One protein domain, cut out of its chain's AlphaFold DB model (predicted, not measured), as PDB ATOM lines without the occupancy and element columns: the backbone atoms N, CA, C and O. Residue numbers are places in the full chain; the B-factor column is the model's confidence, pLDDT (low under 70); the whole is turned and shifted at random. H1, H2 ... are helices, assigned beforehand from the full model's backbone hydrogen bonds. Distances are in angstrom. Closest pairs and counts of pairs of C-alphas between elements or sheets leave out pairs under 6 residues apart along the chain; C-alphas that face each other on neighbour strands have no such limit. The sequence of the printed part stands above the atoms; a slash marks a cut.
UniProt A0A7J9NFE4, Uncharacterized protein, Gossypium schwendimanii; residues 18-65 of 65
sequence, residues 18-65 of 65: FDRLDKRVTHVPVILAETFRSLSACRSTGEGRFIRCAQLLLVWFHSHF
ATOM      1  N   PHE A  18      17.521 -25.785 -18.977       63.44
ATOM      2  CA  PHE A  18      17.062 -26.560 -17.833       63.44
ATOM      3  C   PHE A  18      17.380 -25.890 -16.488       63.44
ATOM      4  O   PHE A  18      16.501 -25.865 -15.635       63.44
ATOM      5  N   ASP A  19      18.543 -25.257 -16.312       66.00
ATOM      6  CA  ASP A  19      18.865 -24.443 -15.122       66.00
ATOM      7  C   ASP A  19      17.909 -23.243 -14.976       66.00
ATOM      8  O   ASP A  19      17.450 -22.892 -13.886       66.00
ATOM      9  N   ARG A  20      17.516 -22.635 -16.100       63.78
ATOM     10  CA  ARG A  20      16.518 -21.558 -16.113       63.78
ATOM     11  C   ARG A  20      15.094 -22.045 -15.834       63.78
ATOM     12  O   ARG A  20      14.297 -21.265 -15.306       63.78
ATOM     13  N   LEU A  21      14.763 -23.284 -16.198       61.78
ATOM     14  CA  LEU A  21      13.476 -23.923 -15.898       61.78
ATOM     15  C   LEU A  21      13.403 -24.408 -14.446       61.78
ATOM     16  O   LEU A  21      12.366 -24.229 -13.818       61.78
ATOM     17  N   ASP A  22      14.504 -24.919 -13.894       59.34
ATOM     18  CA  ASP A  22      14.664 -25.237 -12.470       59.34
ATOM     19  C   ASP A  22      14.357 -24.013 -11.590       59.34
ATOM     20  O   ASP A  22      13.566 -24.075 -10.648       59.34
ATOM     21  N   LYS A  23      14.845 -22.838 -12.005       63.81
ATOM     22  CA  LYS A  23      14.559 -21.551 -11.349       63.81
ATOM     23  C   LYS A  23      13.112 -21.062 -11.502       63.81
ATOM     24  O   LYS A  23      12.709 -20.143 -10.786       63.81
ATOM     25  N   ARG A  24      12.305 -21.627 -12.410       57.62
ATOM     26  CA  ARG A  24      10.881 -21.290 -12.602       57.62
ATOM     27  C   ARG A  24      10.006 -22.454 -12.145       57.62
ATOM     28  O   ARG A  24       9.545 -23.236 -12.967       57.62
ATOM     29  N   VAL A  25       9.765 -22.502 -10.833       55.31
ATOM     30  CA  VAL A  25       8.942 -23.443 -10.037       55.31
ATOM     31  C   VAL A  25       7.715 -24.002 -10.778       55.31
ATOM     32  O   VAL A  25       6.569 -23.631 -10.549       55.31
ATOM     33  N   THR A  26       7.956 -24.939 -11.678       58.09
ATOM     34  CA  THR A  26       6.958 -25.797 -12.294       58.09
ATOM     35  C   THR A  26       7.526 -27.193 -12.117       58.09
ATOM     36  O   THR A  26       8.605 -27.514 -12.609       58.09
ATOM     37  N   HIS A  27       6.846 -28.005 -11.308       66.94
ATOM     38  CA  HIS A  27       7.389 -29.281 -10.835       66.94
ATOM     39  C   HIS A  27       7.727 -30.233 -11.996       66.94
ATOM     40  O   HIS A  27       8.666 -31.014 -11.903       66.94
ATOM     41  N   VAL A  28       6.997 -30.134 -13.110       72.62
ATOM     42  CA  VAL A  28       7.196 -30.987 -14.288       72.62
ATOM     43  C   VAL A  28       8.495 -30.639 -15.048       72.62
ATOM     44  O   VAL A  28       9.308 -31.543 -15.239       72.62
ATOM     45  N   PRO A  29       8.771 -29.370 -15.423       70.81
ATOM     46  CA  PRO A  29      10.059 -28.969 -16.001       70.81
ATOM     47  C   PRO A  29      11.288 -29.279 -15.145       70.81
ATOM     48  O   PRO A  29      12.305 -29.682 -15.701       70.81
ATOM     49  N   VAL A  30      11.200 -29.145 -13.817       76.38
ATOM     50  CA  VAL A  30      12.321 -29.442 -12.900       76.38
ATOM     51  C   VAL A  30      12.653 -30.940 -12.886       76.38
ATOM     52  O   VAL A  30      13.812 -31.328 -13.002       76.38
ATOM     53  N   ILE A  31      11.639 -31.809 -12.811       78.94
ATOM     54  CA  ILE A  31      11.847 -33.267 -12.842       78.94
ATOM     55  C   ILE A  31      12.430 -33.699 -14.193       78.94
ATOM     56  O   ILE A  31      13.333 -34.537 -14.245       78.94
ATOM     57  N   LEU A  32      11.953 -33.103 -15.290       76.88
ATOM     58  CA  LEU A  32      12.503 -33.346 -16.621       76.88
ATOM     59  C   LEU A  32      13.970 -32.908 -16.706       76.88
ATOM     60  O   LEU A  32      14.802 -33.705 -17.134       76.88
ATOM     61  N   ALA A  33      14.294 -31.696 -16.245       76.44
ATOM     62  CA  ALA A  33      15.651 -31.155 -16.201       76.44
ATOM     63  C   ALA A  33      16.635 -32.099 -15.501       76.44
ATOM     64  O   ALA A  33      17.654 -32.489 -16.077       76.44
ATOM     65  N   GLU A  34      16.303 -32.519 -14.282       80.44
ATOM     66  CA  GLU A  34      17.187 -33.364 -13.480       80.44
ATOM     67  C   GLU A  34      17.322 -34.774 -14.072       80.44
ATOM     68  O   GLU A  34      18.395 -35.391 -14.017       80.44
ATOM     69  N   THR A  35      16.269 -35.272 -14.729       82.12
ATOM     70  CA  THR A  35      16.312 -36.564 -15.420       82.12
ATOM     71  C   THR A  35      17.192 -36.508 -16.668       82.12
ATOM     72  O   THR A  35      18.016 -37.403 -16.875       82.12
ATOM     73  N   PHE A  36      17.094 -35.445 -17.473       79.00
ATOM     74  CA  PHE A  36      17.985 -35.219 -18.615       79.00
ATOM     75  C   PHE A  36      19.441 -35.055 -18.173       79.00
ATOM     76  O   PHE A  36      20.335 -35.645 -18.787       79.00
ATOM     77  N   ARG A  37      19.689 -34.334 -17.073       79.88
ATOM     78  CA  ARG A  37      21.027 -34.186 -16.487       79.88
ATOM     79  C   ARG A  37      21.608 -35.536 -16.071       79.88
ATOM     80  O   ARG A  37      22.717 -35.875 -16.485       79.88
ATOM     81  N   SER A  38      20.838 -36.349 -15.351       76.56
ATOM     82  CA  SER A  38      21.244 -37.698 -14.926       76.56
ATOM     83  C   SER A  38      21.511 -38.632 -16.114       76.56
ATOM     84  O   SER A  38      22.485 -39.387 -16.124       76.56
ATOM     85  N   LEU A  39      20.692 -38.538 -17.162       77.12
ATOM     86  CA  LEU A  39      20.893 -39.249 -18.425       77.12
ATOM     87  C   LEU A  39      22.180 -38.814 -19.133       77.12
ATOM     88  O   LEU A  39      22.938 -39.666 -19.596       77.12
ATOM     89  N   SER A  40      22.454 -37.511 -19.202       73.06
ATOM     90  CA  SER A  40      23.672 -36.980 -19.822       73.06
ATOM     91  C   SER A  40      24.941 -37.460 -19.105       73.06
ATOM     92  O   SER A  40      25.905 -37.850 -19.764       73.06
ATOM     93  N   ALA A  41      24.903 -37.562 -17.772       75.62
ATOM     94  CA  ALA A  41      25.982 -38.135 -16.974       75.62
ATOM     95  C   ALA A  41      26.162 -39.644 -17.236       75.62
ATOM     96  O   ALA A  41      27.280 -40.126 -17.366       75.62
ATOM     97  N   CYS A  42      25.070 -40.397 -17.399       71.81
ATOM     98  CA  CYS A  42      25.130 -41.824 -17.739       71.81
ATOM     99  C   CYS A  42      25.656 -42.074 -19.169       71.81
ATOM    100  O   CYS A  42      26.242 -43.118 -19.466       71.81
ATOM    101  N   ARG A  43      25.474 -41.105 -20.078       70.62
ATOM    102  CA  ARG A  43      26.057 -41.132 -21.425       70.62
ATOM    103  C   ARG A  43      27.570 -40.950 -21.394       70.62
ATOM    104  O   ARG A  43      28.268 -41.661 -22.114       70.62
ATOM    105  N   SER A  44      28.072 -39.993 -20.614       68.19
ATOM    106  CA  SER A  44      29.507 -39.688 -20.553       68.19
ATOM    107  C   SER A  44      30.318 -40.798 -19.881       68.19
ATOM    108  O   SER A  44      31.479 -40.988 -20.232       68.19
ATOM    109  N   THR A  45      29.699 -41.588 -19.000       70.19
ATOM    110  CA  THR A  45      30.319 -42.770 -18.378       70.19
ATOM    111  C   THR A  45      30.273 -44.029 -19.253       70.19
ATOM    112  O   THR A  45      30.868 -45.042 -18.893       70.19
ATOM    113  N   GLY A  46      29.618 -43.988 -20.423       65.38
ATOM    114  CA  GLY A  46      29.662 -45.069 -21.417       65.38
ATOM    115  C   GLY A  46      29.013 -46.386 -20.977       65.38
ATOM    116  O   GLY A  46      29.220 -47.409 -21.621       65.38
ATOM    117  N   GLU A  47      28.203 -46.388 -19.916       67.88
ATOM    118  CA  GLU A  47      27.736 -47.611 -19.243       67.88
ATOM    119  C   GLU A  47      26.734 -48.468 -20.043       67.88
ATOM    120  O   GLU A  47      26.128 -49.388 -19.495       67.88
ATOM    121  N   GLY A  48      26.465 -48.166 -21.318       67.06
ATOM    122  CA  GLY A  48      25.503 -48.903 -22.155       67.06
ATOM    123  C   GLY A  48      24.035 -48.811 -21.696       67.06
ATOM    124  O   GLY A  48      23.129 -49.196 -22.430       67.06
ATOM    125  N   ARG A  49      23.771 -48.247 -20.510       70.00
ATOM    126  CA  ARG A  49      22.440 -48.064 -19.911       70.00
ATOM    127  C   ARG A  49      21.693 -46.842 -20.450       70.00
ATOM    128  O   ARG A  49      20.470 -46.784 -20.349       70.00
ATOM    129  N   PHE A  50      22.406 -45.921 -21.101       72.38
ATOM    130  CA  PHE A  50      21.860 -44.664 -21.619       72.38
ATOM    131  C   PHE A  50      20.669 -44.858 -22.569       72.38
ATOM    132  O   PHE A  50      19.638 -44.212 -22.395       72.38
ATOM    133  N   ILE A  51      20.771 -45.781 -23.534       71.94
ATOM    134  CA  ILE A  51      19.715 -46.009 -24.536       71.94
ATOM    135  C   ILE A  51      18.419 -46.483 -23.867       71.94
ATOM    136  O   ILE A  51      17.343 -45.984 -24.184       71.94
ATOM    137  N   ARG A  52      18.518 -47.397 -22.896       73.75
ATOM    138  CA  ARG A  52      17.355 -47.939 -22.182       73.75
ATOM    139  C   ARG A  52      16.686 -46.883 -21.303       73.75
ATOM    140  O   ARG A  52      15.461 -46.799 -21.277       73.75
ATOM    141  N   CYS A  53      17.475 -46.063 -20.612       73.56
ATOM    142  CA  CYS A  53      16.958 -44.969 -19.793       73.56
ATOM    143  C   CYS A  53      16.295 -43.879 -20.656       73.56
ATOM    144  O   CYS A  53      15.220 -43.401 -20.306       73.56
ATOM    145  N   ALA A  54      16.877 -43.539 -21.811       77.62
ATOM    146  CA  ALA A  54      16.292 -42.581 -22.749       77.62
ATOM    147  C   ALA A  54      14.974 -43.096 -23.354       77.62
ATOM    148  O   ALA A  54      14.010 -42.344 -23.467       77.62
ATOM    149  N   GLN A  55      14.903 -44.387 -23.696       80.06
ATOM    150  CA  GLN A  55      13.678 -45.024 -24.193       80.06
ATOM    151  C   GLN A  55      12.553 -45.021 -23.150       80.06
ATOM    152  O   GLN A  55      11.417 -44.701 -23.486       80.06
ATOM    153  N   LEU A  56      12.858 -45.332 -21.886       79.69
ATOM    154  CA  LEU A  56      11.877 -45.273 -20.796       79.69
ATOM    155  C   LEU A  56      11.343 -43.853 -20.579       79.69
ATOM    156  O   LEU A  56      10.138 -43.679 -20.408       79.69
ATOM    157  N   LEU A  57      12.220 -42.846 -20.640       78.69
ATOM    158  CA  LEU A  57      11.819 -41.445 -20.536       78.69
ATOM    159  C   LEU A  57      10.861 -41.046 -21.663       78.69
ATOM    160  O   LEU A  57       9.843 -40.408 -21.415       78.69
ATOM    161  N   LEU A  58      11.174 -41.460 -22.894       77.75
ATOM    162  CA  LEU A  58      10.364 -41.177 -24.074       77.75
ATOM    163  C   LEU A  58       8.962 -41.800 -23.957       77.75
ATOM    164  O   LEU A  58       7.967 -41.135 -24.231       77.75
ATOM    165  N   VAL A  59       8.875 -43.056 -23.506       81.38
ATOM    166  CA  VAL A  59       7.594 -43.750 -23.277       81.38
ATOM    167  C   VAL A  59       6.772 -43.055 -22.195       81.38
ATOM    168  O   VAL A  59       5.566 -42.871 -22.364       81.38
ATOM    169  N   TRP A  60       7.409 -42.646 -21.095       79.31
ATOM    170  CA  TRP A  60       6.733 -41.916 -20.025       79.31
ATOM    171  C   TRP A  60       6.170 -40.581 -20.524       79.31
ATOM    172  O   TRP A  60       5.003 -40.289 -20.261       79.31
ATOM    173  N   PHE A  61       6.960 -39.833 -21.303       75.44
ATOM    174  CA  PHE A  61       6.558 -38.553 -21.882       75.44
ATOM    175  C   PHE A  61       5.340 -38.712 -22.797       75.44
ATOM    176  O   PHE A  61       4.334 -38.059 -22.565       75.44
ATOM    177  N   HIS A  62       5.378 -39.660 -23.740       73.94
ATOM    178  CA  HIS A  62       4.254 -39.950 -24.641       73.94
ATOM    179  C   HIS A  62       2.991 -40.479 -23.949       73.94
ATOM    180  O   HIS A  62       1.920 -40.480 -24.548       73.94
ATOM    181  N   SER A  63       3.110 -40.999 -22.725       74.25
ATOM    182  CA  SER A  63       1.957 -41.502 -21.967       74.25
ATOM    183  C   SER A  63       1.303 -40.420 -21.101       74.25
ATOM    184  O   SER A  63       0.158 -40.591 -20.695       74.25
ATOM    185  N   HIS A  64       2.033 -39.350 -20.771       67.88
ATOM    186  CA  HIS A  64       1.579 -38.281 -19.872       67.88
ATOM    187  C   HIS A  64       1.308 -36.946 -20.585       67.88
ATOM    188  O   HIS A  64       0.620 -36.103 -20.011       67.88
ATOM    189  N   PHE A  65       1.835 -36.760 -21.799       65.44
ATOM    190  CA  PHE A  65       1.680 -35.583 -22.658       65.44
ATOM    191  C   PHE A  65       1.304 -36.000 -24.079       65.44
ATOM    192  O   PHE A  65       0.443 -35.305 -24.664       65.44
TER     193      PHE A  65
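AT A GLANCE: This is residues 18 to 65 of the 65 residues of an uncharacterized protein of Gossypium schwendimanii (UniProt A0A7J9NFE4). A flat helical hairpin, H2 and H3, opens as a narrow V from its link at residues 45 to 49, and the short H1 folds back on residues 29 to 33 of H2, on the side away from H3. The printed part has 48 residues with three named helices, H1, H2, H3 along the chain, and no named strand: all helix. It is only just loose, close to compact, with a radius of gyration of the C-alphas of 11.7 A and spans of 33 by 24 by 9 A.

HOW THE PARTS SIT: H2, residues 27 to 44, touches H3, residues 50 to 64, through residues 39 to 43 and 50 to 54 alone; the closest C-alphas, of Arg 43 and Phe 50, are 5.5 A apart. This hairpin runs opposite ways at a shallow tilt of 18 degrees. H1, residues 18 to 22, touches H2; the closest C-alphas, of Asp 22 and Val 30, are 4.8 A apart. H1 and H3 are apart. In H1, H2 and H3 every O i to N i+4 pair is within hydrogen-bond range.

IN THESE COORDINATES: H2 measures 26.3 A from C-alpha 27 at (7.389, -29.281, -10.835), H3 21.3 A to C-alpha 64 at (1.579, -38.281, -19.872), and H1 6.0 A.

THE WHOLE: The C-alphas farthest apart, of Val 25 and Gly 48, are 32.7 A apart. The printed part has no cut, and both links are tight. Residues 23 to 28, of which 27 to 28 belong to H2, stand free. Mean pLDDT of the printed part is 71.8; residues 18 to 27, 44, 46 to 48 and 64 to 65 are under 70.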